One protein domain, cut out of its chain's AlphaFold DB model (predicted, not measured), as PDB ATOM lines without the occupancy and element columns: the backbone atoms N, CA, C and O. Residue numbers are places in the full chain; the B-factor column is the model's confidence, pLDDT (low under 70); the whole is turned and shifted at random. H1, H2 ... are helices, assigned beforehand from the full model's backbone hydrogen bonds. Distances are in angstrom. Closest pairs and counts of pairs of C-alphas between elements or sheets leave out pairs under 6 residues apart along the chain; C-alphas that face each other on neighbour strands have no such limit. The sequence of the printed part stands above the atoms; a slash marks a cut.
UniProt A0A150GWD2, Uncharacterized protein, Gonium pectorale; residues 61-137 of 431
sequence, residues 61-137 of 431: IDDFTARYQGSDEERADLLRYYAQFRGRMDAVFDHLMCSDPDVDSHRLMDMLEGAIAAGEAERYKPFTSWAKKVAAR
ATOM      1  N   ILE A  61      62.126 -17.745 -28.200       90.38
ATOM      2  CA  ILE A  61      60.793 -17.214 -27.857       90.38
ATOM      3  C   ILE A  61      60.502 -15.929 -28.641       90.38
ATOM      4  O   ILE A  61      59.398 -15.776 -29.175       90.38
ATOM      5  N   ASP A  62      61.477 -15.024 -28.751       91.25
ATOM      6  CA  ASP A  62      61.367 -13.823 -29.588       91.25
ATOM      7  C   ASP A  62      61.248 -14.198 -31.076       91.25
ATOM      8  O   ASP A  62      60.431 -13.626 -31.798       91.25
ATOM      9  N   ASP A  63      61.996 -15.204 -31.530       91.81
ATOM     10  CA  ASP A  63      62.026 -15.677 -32.916       91.81
ATOM     11  C   ASP A  63      60.750 -16.473 -33.282       91.81
ATOM     12  O   ASP A  63      60.265 -16.400 -34.412       91.81
ATOM     13  N   PHE A  64      60.134 -17.198 -32.336       92.62
ATOM     14  CA  PHE A  64      58.779 -17.757 -32.484       92.62
ATOM     15  C   PHE A  64      57.716 -16.652 -32.506       92.62
ATOM     16  O   PHE A  64      56.882 -16.612 -33.413       92.62
ATOM     17  N   THR A  65      57.784 -15.705 -31.565       90.38
ATOM     18  CA  THR A  65      56.878 -14.548 -31.496       90.38
ATOM     19  C   THR A  65      56.914 -13.746 -32.797       90.38
ATOM     20  O   THR A  65      55.868 -13.386 -33.330       90.38
ATOM     21  N   ALA A  66      58.101 -13.529 -33.364       90.31
ATOM     22  CA  ALA A  66      58.304 -12.831 -34.630       90.31
ATOM     23  C   ALA A  66      57.749 -13.583 -35.858       90.31
ATOM     24  O   ALA A  66      57.394 -12.938 -36.846       90.31
ATOM     25  N   ARG A  67      57.664 -14.920 -35.805       91.50
ATOM     26  CA  ARG A  67      57.043 -15.759 -36.848       91.50
ATOM     27  C   ARG A  67      55.521 -15.791 -36.730       91.50
ATOM     28  O   ARG A  67      54.847 -15.658 -37.746       91.50
ATOM     29  N   TYR A  68      54.989 -15.938 -35.515       93.50
ATOM     30  CA  TYR A  68      53.546 -15.975 -35.269       93.50
ATOM     31  C   TYR A  68      52.901 -14.598 -35.487       93.50
ATOM     32  O   TYR A  68      51.904 -14.494 -36.203       93.50
ATOM     33  N   GLN A  69      53.482 -13.522 -34.939       89.19
ATOM     34  CA  GLN A  69      52.912 -12.177 -35.041       89.19
ATOM     35  C   GLN A  69      52.898 -11.652 -36.485       89.19
ATOM     36  O   GLN A  69      53.922 -11.352 -37.102       89.19
ATOM     37  N   GLY A  70      51.694 -11.445 -37.005       84.44
ATOM     38  CA  GLY A  70      51.426 -10.980 -38.353       84.44
ATOM     39  C   GLY A  70      51.351 -12.084 -39.406       84.44
ATOM     40  O   GLY A  70      51.342 -11.730 -40.589       84.44
ATOM     41  N   SER A  71      51.312 -13.354 -39.003       91.38
ATOM     42  CA  SER A  71      51.092 -14.514 -39.874       91.38
ATOM     43  C   SER A  71      49.609 -14.750 -40.192       91.38
ATOM     44  O   SER A  71      48.713 -14.164 -39.577       91.38
ATOM     45  N   ASP A  72      49.343 -15.661 -41.129       92.00
ATOM     46  CA  ASP A  72      47.993 -16.180 -41.377       92.00
ATOM     47  C   ASP A  72      47.510 -17.132 -40.261       92.00
ATOM     48  O   ASP A  72      46.305 -17.334 -40.107       92.00
ATOM     49  N   GLU A  73      48.420 -17.664 -39.434       92.44
ATOM     50  CA  GLU A  73      48.101 -18.502 -38.267       92.44
ATOM     51  C   GLU A  73      47.508 -17.657 -37.127       92.44
ATOM     52  O   GLU A  73      46.414 -17.967 -36.653       92.44
ATOM     53  N   GLU A  74      48.135 -16.520 -36.775       94.19
ATOM     54  CA  GLU A  74      47.551 -15.537 -35.838       94.19
ATOM     55  C   GLU A  74      46.170 -15.088 -36.331       94.19
ATOM     56  O   GLU A  74      45.224 -15.009 -35.548       94.19
ATOM     57  N   ARG A  75      46.020 -14.833 -37.639       93.06
ATOM     58  CA  ARG A  75      44.733 -14.455 -38.241       93.06
ATOM     59  C   ARG A  75      43.675 -15.548 -38.048       93.06
ATOM     60  O   ARG A  75      42.543 -15.229 -37.684       93.06
ATOM     61  N   ALA A  76      44.017 -16.810 -38.298       94.25
ATOM     62  CA  ALA A  76      43.093 -17.934 -38.174       94.25
ATOM     63  C   ALA A  76      42.639 -18.155 -36.720       94.25
ATOM     64  O   ALA A  76      41.434 -18.257 -36.466       94.25
ATOM     65  N   ASP A  77      43.572 -18.157 -35.763       94.62
ATOM     66  CA  ASP A  77      43.248 -18.277 -34.337       94.62
ATOM     67  C   ASP A  77      42.468 -17.059 -33.820       94.62
ATOM     68  O   ASP A  77      41.487 -17.218 -33.093       94.62
ATOM     69  N   LEU A  78      42.818 -15.842 -34.250       93.94
ATOM     70  CA  LEU A  78      42.083 -14.626 -33.902       93.94
ATOM     71  C   LEU A  78      40.614 -14.706 -34.338       93.94
ATOM     72  O   LEU A  78      39.732 -14.421 -33.529       93.94
ATOM     73  N   LEU A  79      40.324 -15.133 -35.574       93.75
ATOM     74  CA  LEU A  79      38.942 -15.318 -36.047       93.75
ATOM     75  C   LEU A  79      38.215 -16.427 -35.265       93.75
ATOM     76  O   LEU A  79      37.059 -16.252 -34.871       93.75
ATOM     77  N   ARG A  80      38.899 -17.544 -34.989       95.12
ATOM     78  CA  ARG A  80      38.386 -18.682 -34.207       95.12
ATOM     79  C   ARG A  80      37.981 -18.269 -32.788       95.12
ATOM     80  O   ARG A  80      36.834 -18.492 -32.392       95.12
ATOM     81  N   TYR A  81      38.877 -17.631 -32.035       95.19
ATOM     82  CA  TYR A  81      38.597 -17.169 -30.673       95.19
ATOM     83  C   TYR A  81      37.587 -16.014 -30.655       95.19
ATOM     84  O   TYR A  81      36.711 -15.973 -29.788       95.19
ATOM     85  N   TYR A  82      37.627 -15.112 -31.641       94.44
ATOM     86  CA  TYR A  82      36.639 -14.041 -31.791       94.44
ATOM     87  C   TYR A  82      35.209 -14.582 -31.943       94.44
ATOM     88  O   TYR A  82      34.292 -14.088 -31.276       94.44
ATOM     89  N   ALA A  83      35.021 -15.621 -32.762       94.38
ATOM     90  CA  ALA A  83      33.746 -16.320 -32.902       94.38
ATOM     91  C   ALA A  83      33.348 -17.041 -31.601       94.38
ATOM     92  O   ALA A  83      32.241 -16.838 -31.098       94.38
ATOM     93  N   GLN A  84      34.266 -17.814 -31.003       94.94
ATOM     94  CA  GLN A  84      34.029 -18.572 -29.766       94.94
ATOM     95  C   GLN A  84      33.596 -17.679 -28.590       94.94
ATOM     96  O   GLN A  84      32.632 -17.990 -27.887       94.94
ATOM     97  N   PHE A  85      34.258 -16.536 -28.386       94.62
ATOM     98  CA  PHE A  85      33.959 -15.614 -27.284       94.62
ATOM     99  C   PHE A  85      32.948 -14.516 -27.640       94.62
ATOM    100  O   PHE A  85      32.594 -13.709 -26.770       94.62
ATOM    101  N   ARG A  86      32.439 -14.516 -28.883       92.31
ATOM    102  CA  ARG A  86      31.468 -13.560 -29.447       92.31
ATOM    103  C   ARG A  86      31.937 -12.107 -29.313       92.31
ATOM    104  O   ARG A  86      31.230 -11.235 -28.802       92.31
ATOM    105  N   GLY A  87      33.181 -11.870 -29.730       91.12
ATOM    106  CA  GLY A  87      33.838 -10.561 -29.738       91.12
ATOM    107  C   GLY A  87      34.142  -9.958 -28.361       91.12
ATOM    108  O   GLY A  87      34.400  -8.757 -28.276       91.12
ATOM    109  N   ARG A  88      34.109 -10.746 -27.276       93.75
ATOM    110  CA  ARG A  88      34.647 -10.341 -25.965       93.75
ATOM    111  C   ARG A  88      36.172 -10.414 -26.006       93.75
ATOM    112  O   ARG A  88      36.745 -11.444 -25.674       93.75
ATOM    113  N   MET A  89      36.800  -9.328 -26.449       91.31
ATOM    114  CA  MET A  89      38.239  -9.298 -26.729       91.31
ATOM    115  C   MET A  89      39.118  -9.630 -25.526       91.31
ATOM    116  O   MET A  89      40.144 -10.259 -25.724       91.31
ATOM    117  N   ASP A  90      38.705  -9.287 -24.306       91.56
ATOM    118  CA  ASP A  90      39.461  -9.602 -23.085       91.56
ATOM    119  C   ASP A  90      39.729 -11.127 -22.996       91.56
ATOM    120  O   ASP A  90      40.876 -11.556 -22.949       91.56
ATOM    121  N   ALA A  91      38.687 -11.945 -23.191       93.06
ATOM    122  CA  ALA A  91      38.797 -13.406 -23.261       93.06
ATOM    123  C   ALA A  91      39.494 -13.931 -24.534       93.06
ATOM    124  O   ALA A  91      39.913 -15.086 -24.560       93.06
ATOM    125  N   VAL A  92      39.615 -13.121 -25.594       93.75
ATOM    126  CA  VAL A  92      40.433 -13.467 -26.772       93.75
ATOM    127  C   VAL A  92      41.919 -13.323 -26.436       93.75
ATOM    128  O   VAL A  92      42.678 -14.222 -26.772       93.75
ATOM    129  N   PHE A  93      42.330 -12.262 -25.729       92.69
ATOM    130  CA  PHE A  93      43.714 -12.108 -25.256       92.69
ATOM    131  C   PHE A  93      44.127 -13.232 -24.298       92.69
ATOM    132  O   PHE A  93      45.224 -13.759 -24.438       92.69
ATOM    133  N   ASP A  94      43.230 -13.673 -23.407       91.94
ATOM    134  CA  ASP A  94      43.484 -14.800 -22.491       91.94
ATOM    135  C   ASP A  94      43.816 -16.133 -23.210       91.94
ATOM    136  O   ASP A  94      44.341 -17.051 -22.582       91.94
ATOM    137  N   HIS A  95      43.492 -16.265 -24.506       92.06
ATOM    138  CA  HIS A  95      43.684 -17.494 -25.294       92.06
ATOM    139  C   HIS A  95      44.606 -17.326 -26.516       92.06
ATOM    140  O   HIS A  95      45.074 -18.325 -27.062       92.06
ATOM    141  N   LEU A  96      44.857 -16.095 -26.974       92.19
ATOM    142  CA  LEU A  96      45.666 -15.811 -28.159       92.19
ATOM    143  C   LEU A  96      47.148 -15.704 -27.782       92.19
ATOM    144  O   LEU A  96      47.565 -14.777 -27.084       92.19
ATOM    145  N   MET A  97      47.953 -16.643 -28.284       90.06
ATOM    146  CA  MET A  97      49.395 -16.698 -28.029       90.06
ATOM    147  C   MET A  97      50.102 -15.392 -28.414       90.06
ATOM    148  O   MET A  97      49.725 -14.726 -29.379       90.06
ATOM    149  N   CYS A  98      51.166 -15.054 -27.681       87.69
ATOM    150  CA  CYS A  98      52.047 -13.925 -27.988       87.69
ATOM    151  C   CYS A  98      51.297 -12.596 -28.233       87.69
ATOM    152  O   CYS A  98      51.629 -11.884 -29.184       87.69
ATOM    153  N   SER A  99      50.281 -12.261 -27.423       88.31
ATOM    154  CA  SER A  99      49.468 -11.048 -27.607       88.31
ATOM    155  C   SER A  99      49.433 -10.141 -26.366       88.31
ATOM    156  O   SER A  99      49.058 -10.560 -25.275       88.31
ATOM    157  N   ASP A 100      49.810  -8.870 -26.541       88.06
ATOM    158  CA  ASP A 100      49.777  -7.849 -25.483       88.06
ATOM    159  C   ASP A 100      48.501  -6.980 -25.596       88.06
ATOM    160  O   ASP A 100      48.378  -6.226 -26.570       88.06
ATOM    161  N   PRO A 101      47.589  -6.943 -24.601       86.94
ATOM    162  CA  PRO A 101      46.406  -6.067 -24.632       86.94
ATOM    163  C   PRO A 101      46.720  -4.572 -24.821       86.94
ATOM    164  O   PRO A 101      45.915  -3.817 -25.380       86.94
ATOM    165  N   ASP A 102      47.901  -4.129 -24.386       83.44
ATOM    166  CA  ASP A 102      48.332  -2.731 -24.460       83.44
ATOM    167  C   ASP A 102      49.105  -2.359 -25.729       83.44
ATOM    168  O   ASP A 102      49.062  -1.194 -26.130       83.44
ATOM    169  N   VAL A 103      49.773  -3.318 -26.379       84.81
ATOM    170  CA  VAL A 103      50.598  -3.065 -27.576       84.81
ATOM    171  C   VAL A 103      49.886  -3.522 -28.848       84.81
ATOM    172  O   VAL A 103      49.872  -2.800 -29.846       84.81
ATOM    173  N   ASP A 104      49.245  -4.691 -28.809       87.94
ATOM    174  CA  ASP A 104      48.676  -5.342 -29.988       87.94
ATOM    175  C   ASP A 104      47.193  -5.025 -30.203       87.94
ATOM    176  O   ASP A 104      46.652  -5.344 -31.260       87.94
ATOM    177  N   SER A 105      46.523  -4.336 -29.270       89.44
ATOM    178  CA  SER A 105      45.097  -4.009 -29.412       89.44
ATOM    179  C   SER A 105      44.770  -3.231 -30.690       89.44
ATOM    180  O   SER A 105      43.794  -3.573 -31.353       89.44
ATOM    181  N   HIS A 106      45.593  -2.266 -31.124       89.06
ATOM    182  CA  HIS A 106      45.391  -1.618 -32.431       89.06
ATOM    183  C   HIS A 106      45.664  -2.558 -33.619       89.06
ATOM    184  O   HIS A 106      44.941  -2.475 -34.606       89.06
ATOM    185  N   ARG A 107      46.645  -3.475 -33.534       90.31
ATOM    186  CA  ARG A 107      46.940  -4.466 -34.597       90.31
ATOM    187  C   ARG A 107      45.767  -5.428 -34.784       90.31
ATOM    188  O   ARG A 107      45.281  -5.613 -35.895       90.31
ATOM    189  N   LEU A 108      45.303  -6.013 -33.685       90.94
ATOM    190  CA  LEU A 108      44.210  -6.982 -33.653       90.94
ATOM    191  C   LEU A 108      42.872  -6.328 -34.023       90.94
ATOM    192  O   LEU A 108      42.066  -6.944 -34.716       90.94
ATOM    193  N   MET A 109      42.662  -5.063 -33.635       91.25
ATOM    194  CA  MET A 109      41.528  -4.265 -34.102       91.25
ATOM    195  C   MET A 109      41.566  -4.083 -35.622       91.25
ATOM    196  O   MET A 109      40.570  -4.391 -36.264       91.25
ATOM    197  N   ASP A 110      42.688  -3.637 -36.202       92.44
ATOM    198  CA  ASP A 110      42.808  -3.437 -37.655       92.44
ATOM    199  C   ASP A 110      42.548  -4.748 -38.432       92.44
ATOM    200  O   ASP A 110      41.855  -4.740 -39.451       92.44
ATOM    201  N   MET A 111      43.050  -5.889 -37.936       92.44
ATOM    202  CA  MET A 111      42.838  -7.202 -38.567       92.44
ATOM    203  C   MET A 111      41.384  -7.692 -38.461       92.44
ATOM    204  O   MET A 111      40.836  -8.176 -39.452       92.44
ATOM    205  N   LEU A 112      40.731  -7.527 -37.304       92.94
ATOM    206  CA  LEU A 112      39.313  -7.872 -37.135       92.94
ATOM    207  C   LEU A 112      38.387  -6.935 -37.917       92.94
ATOM    208  O   LEU A 112      37.429  -7.401 -38.525       92.94
ATOM    209  N   GLU A 113      38.673  -5.633 -37.951       93.19
ATOM    210  CA  GLU A 113      37.925  -4.654 -38.749       93.19
ATOM    211  C   GLU A 113      37.989  -5.019 -40.245       93.19
ATOM    212  O   GLU A 113      36.965  -4.988 -40.930       93.19
ATOM    213  N   GLY A 114      39.158  -5.464 -40.726       93.06
ATOM    214  CA  GLY A 114      39.345  -6.001 -42.077       93.06
ATOM    215  C   GLY A 114      38.572  -7.299 -42.344       93.06
ATOM    216  O   GLY A 114      37.890  -7.397 -43.360       93.06
ATOM    217  N   ALA A 115      38.614  -8.274 -41.430       92.69
ATOM    218  CA  ALA A 115      37.864  -9.531 -41.565       92.69
ATOM    219  C   ALA A 115      36.336  -9.320 -41.536       92.69
ATOM    220  O   ALA A 115      35.596  -9.962 -42.279       92.69
ATOM    221  N   ILE A 116      35.858  -8.371 -40.725       94.00
ATOM    222  CA  ILE A 116      34.451  -7.951 -40.687       94.00
ATOM    223  C   ILE A 116      34.063  -7.237 -41.992       94.00
ATOM    224  O   ILE A 116      32.982  -7.485 -42.521       94.00
ATOM    225  N   ALA A 117      34.937  -6.390 -42.549       94.12
ATOM    226  CA  ALA A 117      34.708  -5.736 -43.841       94.12
ATOM    227  C   ALA A 117      34.706  -6.724 -45.027       94.12
ATOM    228  O   ALA A 117      33.974  -6.511 -45.991       94.12
ATOM    229  N   ALA A 118      35.472  -7.816 -44.936       93.56
ATOM    230  CA  ALA A 118      35.442  -8.933 -45.884       93.56
ATOM    231  C   ALA A 118      34.219  -9.860 -45.712       93.56
ATOM    232  O   ALA A 118      33.948 -10.685 -46.582       93.56
ATOM    233  N   GLY A 119      33.472  -9.736 -44.608       91.69
ATOM    234  CA  GLY A 119      32.330 -10.597 -44.281       91.69
ATOM    235  C   GLY A 119      32.699 -11.953 -43.663       91.69
ATOM    236  O   GLY A 119      31.820 -12.793 -43.491       91.69
ATOM    237  N   GLU A 120      33.966 -12.172 -43.300       91.12
ATOM    238  CA  GLU A 120      34.448 -13.417 -42.679       91.12
ATOM    239  C   GLU A 120      34.063 -13.542 -41.193       91.12
ATOM    240  O   GLU A 120      34.052 -14.645 -40.651       91.12
ATOM    241  N   ALA A 121      33.745 -12.427 -40.524       90.56
ATOM    242  CA  ALA A 121      33.416 -12.386 -39.098       90.56
ATOM    243  C   ALA A 121      32.181 -11.511 -38.794       90.56
ATOM    244  O   ALA A 121      32.033 -10.403 -39.312       90.56
ATOM    245  N   GLU A 122      31.298 -11.989 -37.910       92.06
ATOM    246  CA  GLU A 122      30.089 -11.270 -37.474       92.06
ATOM    247  C   GLU A 122      30.436 -10.134 -36.493       92.06
ATOM    248  O   GLU A 122      31.112 -10.348 -35.488       92.06
ATOM    249  N   ARG A 123      29.938  -8.912 -36.724       93.69
ATOM    250  CA  ARG A 123      30.291  -7.750 -35.891       93.69
ATOM    251  C   ARG A 123      29.568  -7.729 -34.536       93.69
ATOM    252  O   ARG A 123      28.514  -7.111 -34.383       93.69
ATOM    253  N   TYR A 124      30.172  -8.334 -33.514       94.12
ATOM    254  CA  TYR A 124      29.569  -8.435 -32.180       94.12
ATOM    255  C   TYR A 124      29.536  -7.124 -31.372       94.12
ATOM    256  O   TYR A 124      30.449  -6.296 -31.413       94.12
ATOM    257  N   LYS A 125      28.500  -6.971 -30.531       94.38
ATOM    258  CA  LYS A 125      28.317  -5.794 -29.657       94.38
ATOM    259  C   LYS A 125      29.520  -5.522 -28.728       94.38
ATOM    260  O   LYS A 125      29.947  -4.365 -28.715       94.38
ATOM    261  N   PRO A 126      30.112  -6.507 -28.011       93.56
ATOM    262  CA  PRO A 126      31.272  -6.262 -27.144       93.56
ATOM    263  C   PRO A 126      32.504  -5.778 -27.922       93.56
ATOM    264  O   PRO A 126      33.197  -4.872 -27.468       93.56
ATOM    265  N   PHE A 127      32.715  -6.277 -29.145       93.12
ATOM    266  CA  PHE A 127      33.782  -5.780 -30.015       93.12
ATOM    267  C   PHE A 127      33.574  -4.305 -30.379       93.12
ATOM    268  O   PHE A 127      34.515  -3.521 -30.310       93.12
ATOM    269  N   THR A 128      32.343  -3.871 -30.683       92.44
ATOM    270  CA  THR A 128      32.093  -2.451 -31.010       92.44
ATOM    271  C   THR A 128      32.269  -1.484 -29.836       92.44
ATOM    272  O   THR A 128      32.487  -0.296 -30.074       92.44
ATOM    273  N   SER A 129      32.185  -1.945 -28.582       93.44
ATOM    274  CA  SER A 129      32.510  -1.116 -27.413       93.44
ATOM    275  C   SER A 129      34.001  -1.172 -27.065       93.44
ATOM    276  O   SER A 129      34.567  -0.139 -26.713       93.44
ATOM    277  N   TRP A 130      34.660  -2.321 -27.242       93.12
ATOM    278  CA  TRP A 130      36.115  -2.458 -27.114       93.12
ATOM    279  C   TRP A 130      36.870  -1.636 -28.170       93.12
ATOM    280  O   TRP A 130      37.708  -0.816 -27.807       93.12
ATOM    281  N   ALA A 131      36.507  -1.737 -29.452       91.25
ATOM    282  CA  ALA A 131      37.161  -1.009 -30.543       91.25
ATOM    283  C   ALA A 131      37.080   0.518 -30.351       91.25
ATOM    284  O   ALA A 131      38.038   1.232 -30.630       91.25
ATOM    285  N   LYS A 132      35.982   1.031 -29.775       91.50
ATOM    286  CA  LYS A 132      35.858   2.449 -29.388       91.50
ATOM    287  C   LYS A 132      36.823   2.848 -28.266       91.50
ATOM    288  O   LYS A 132      37.359   3.950 -28.314       91.50
ATOM    289  N   LYS A 133      37.067   1.974 -27.279       90.00
ATOM    290  CA  LYS A 133      38.092   2.205 -26.243       90.00
ATOM    291  C   LYS A 133      39.492   2.210 -26.861       90.00
ATOM    292  O   LYS A 133      40.269   3.109 -26.565       90.00
ATOM    293  N   VAL A 134      39.799   1.253 -27.740       89.00
ATOM    294  CA  VAL A 134      41.100   1.145 -28.424       89.00
ATOM    295  C   VAL A 134      41.354   2.355 -29.326       89.00
ATOM    296  O   VAL A 134      42.404   2.978 -29.216       89.00
ATOM    297  N   ALA A 135      40.378   2.771 -30.135       87.12
ATOM    298  CA  ALA A 135      40.479   3.964 -30.978       87.12
ATOM    299  C   ALA A 135      40.631   5.280 -30.183       87.12
ATOM    300  O   ALA A 135      41.168   6.249 -30.713       87.12
ATOM    301  N   ALA A 136      40.188   5.321 -28.920       90.44
ATOM    302  CA  ALA A 136      40.412   6.451 -28.015       90.44
ATOM    303  C   ALA A 136      41.799   6.432 -27.338       90.44
ATOM    304  O   ALA A 136      42.237   7.462 -26.822       90.44
ATOM    305  N   ARG A 137      42.508   5.293 -27.337       85.12
ATOM    306  CA  ARG A 137      43.917   5.216 -26.915       85.12
ATOM    307  C   ARG A 137      44.817   5.698 -28.061       85.12
ATOM    308  O   ARG A 137      44.567   5.327 -29.211       85.12
TER     309      ARG A 137
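Overview. This is residues 61 to 137 of the 431 residues of an uncharacterized protein of Gonium pectorale (UniProt A0A150GWD2). H4 packs nearly at a right angle on H2, the longest helix; H3 packs on H2, H5 on H4, and H1 lies out at one end. The class is all helix: 77 residues are printed, with named helices H1 to H5. It is compact, with a radius of gyration of the C-alphas of 11.8 A and spans of 35 by 26 by 19 A.

Along the chain. H2 is residues 72 to 85, 19.9 A long, H4 105 to 117, H5 125 to 136, H3 89 to 93 and H1 61 to 68. C-alpha 61 is at (60.793, -17.214, -27.857), C-alpha 136 at (40.412, 6.451, -28.015).

Arrangement. H2, with residues 75 to 79 alone, touches H4, about perpendicular at 82 degrees; the closest C-alphas, Arg 75 and Met 111, are 7.5 A apart. H4, with residues 105 to 109 alone, touches H5 at a steep tilt of 49 degrees, opposite ways; closest C-alphas His 106 and Val 134, 6.5 A. Every O i to N i+4 pair is within hydrogen-bond range in H1 to H4, 7 of 8 in H5.

Size, cuts and confidence. The printed part has no cut, the link H3 to H4 is long, and no printed residue is under 70 in pLDDT.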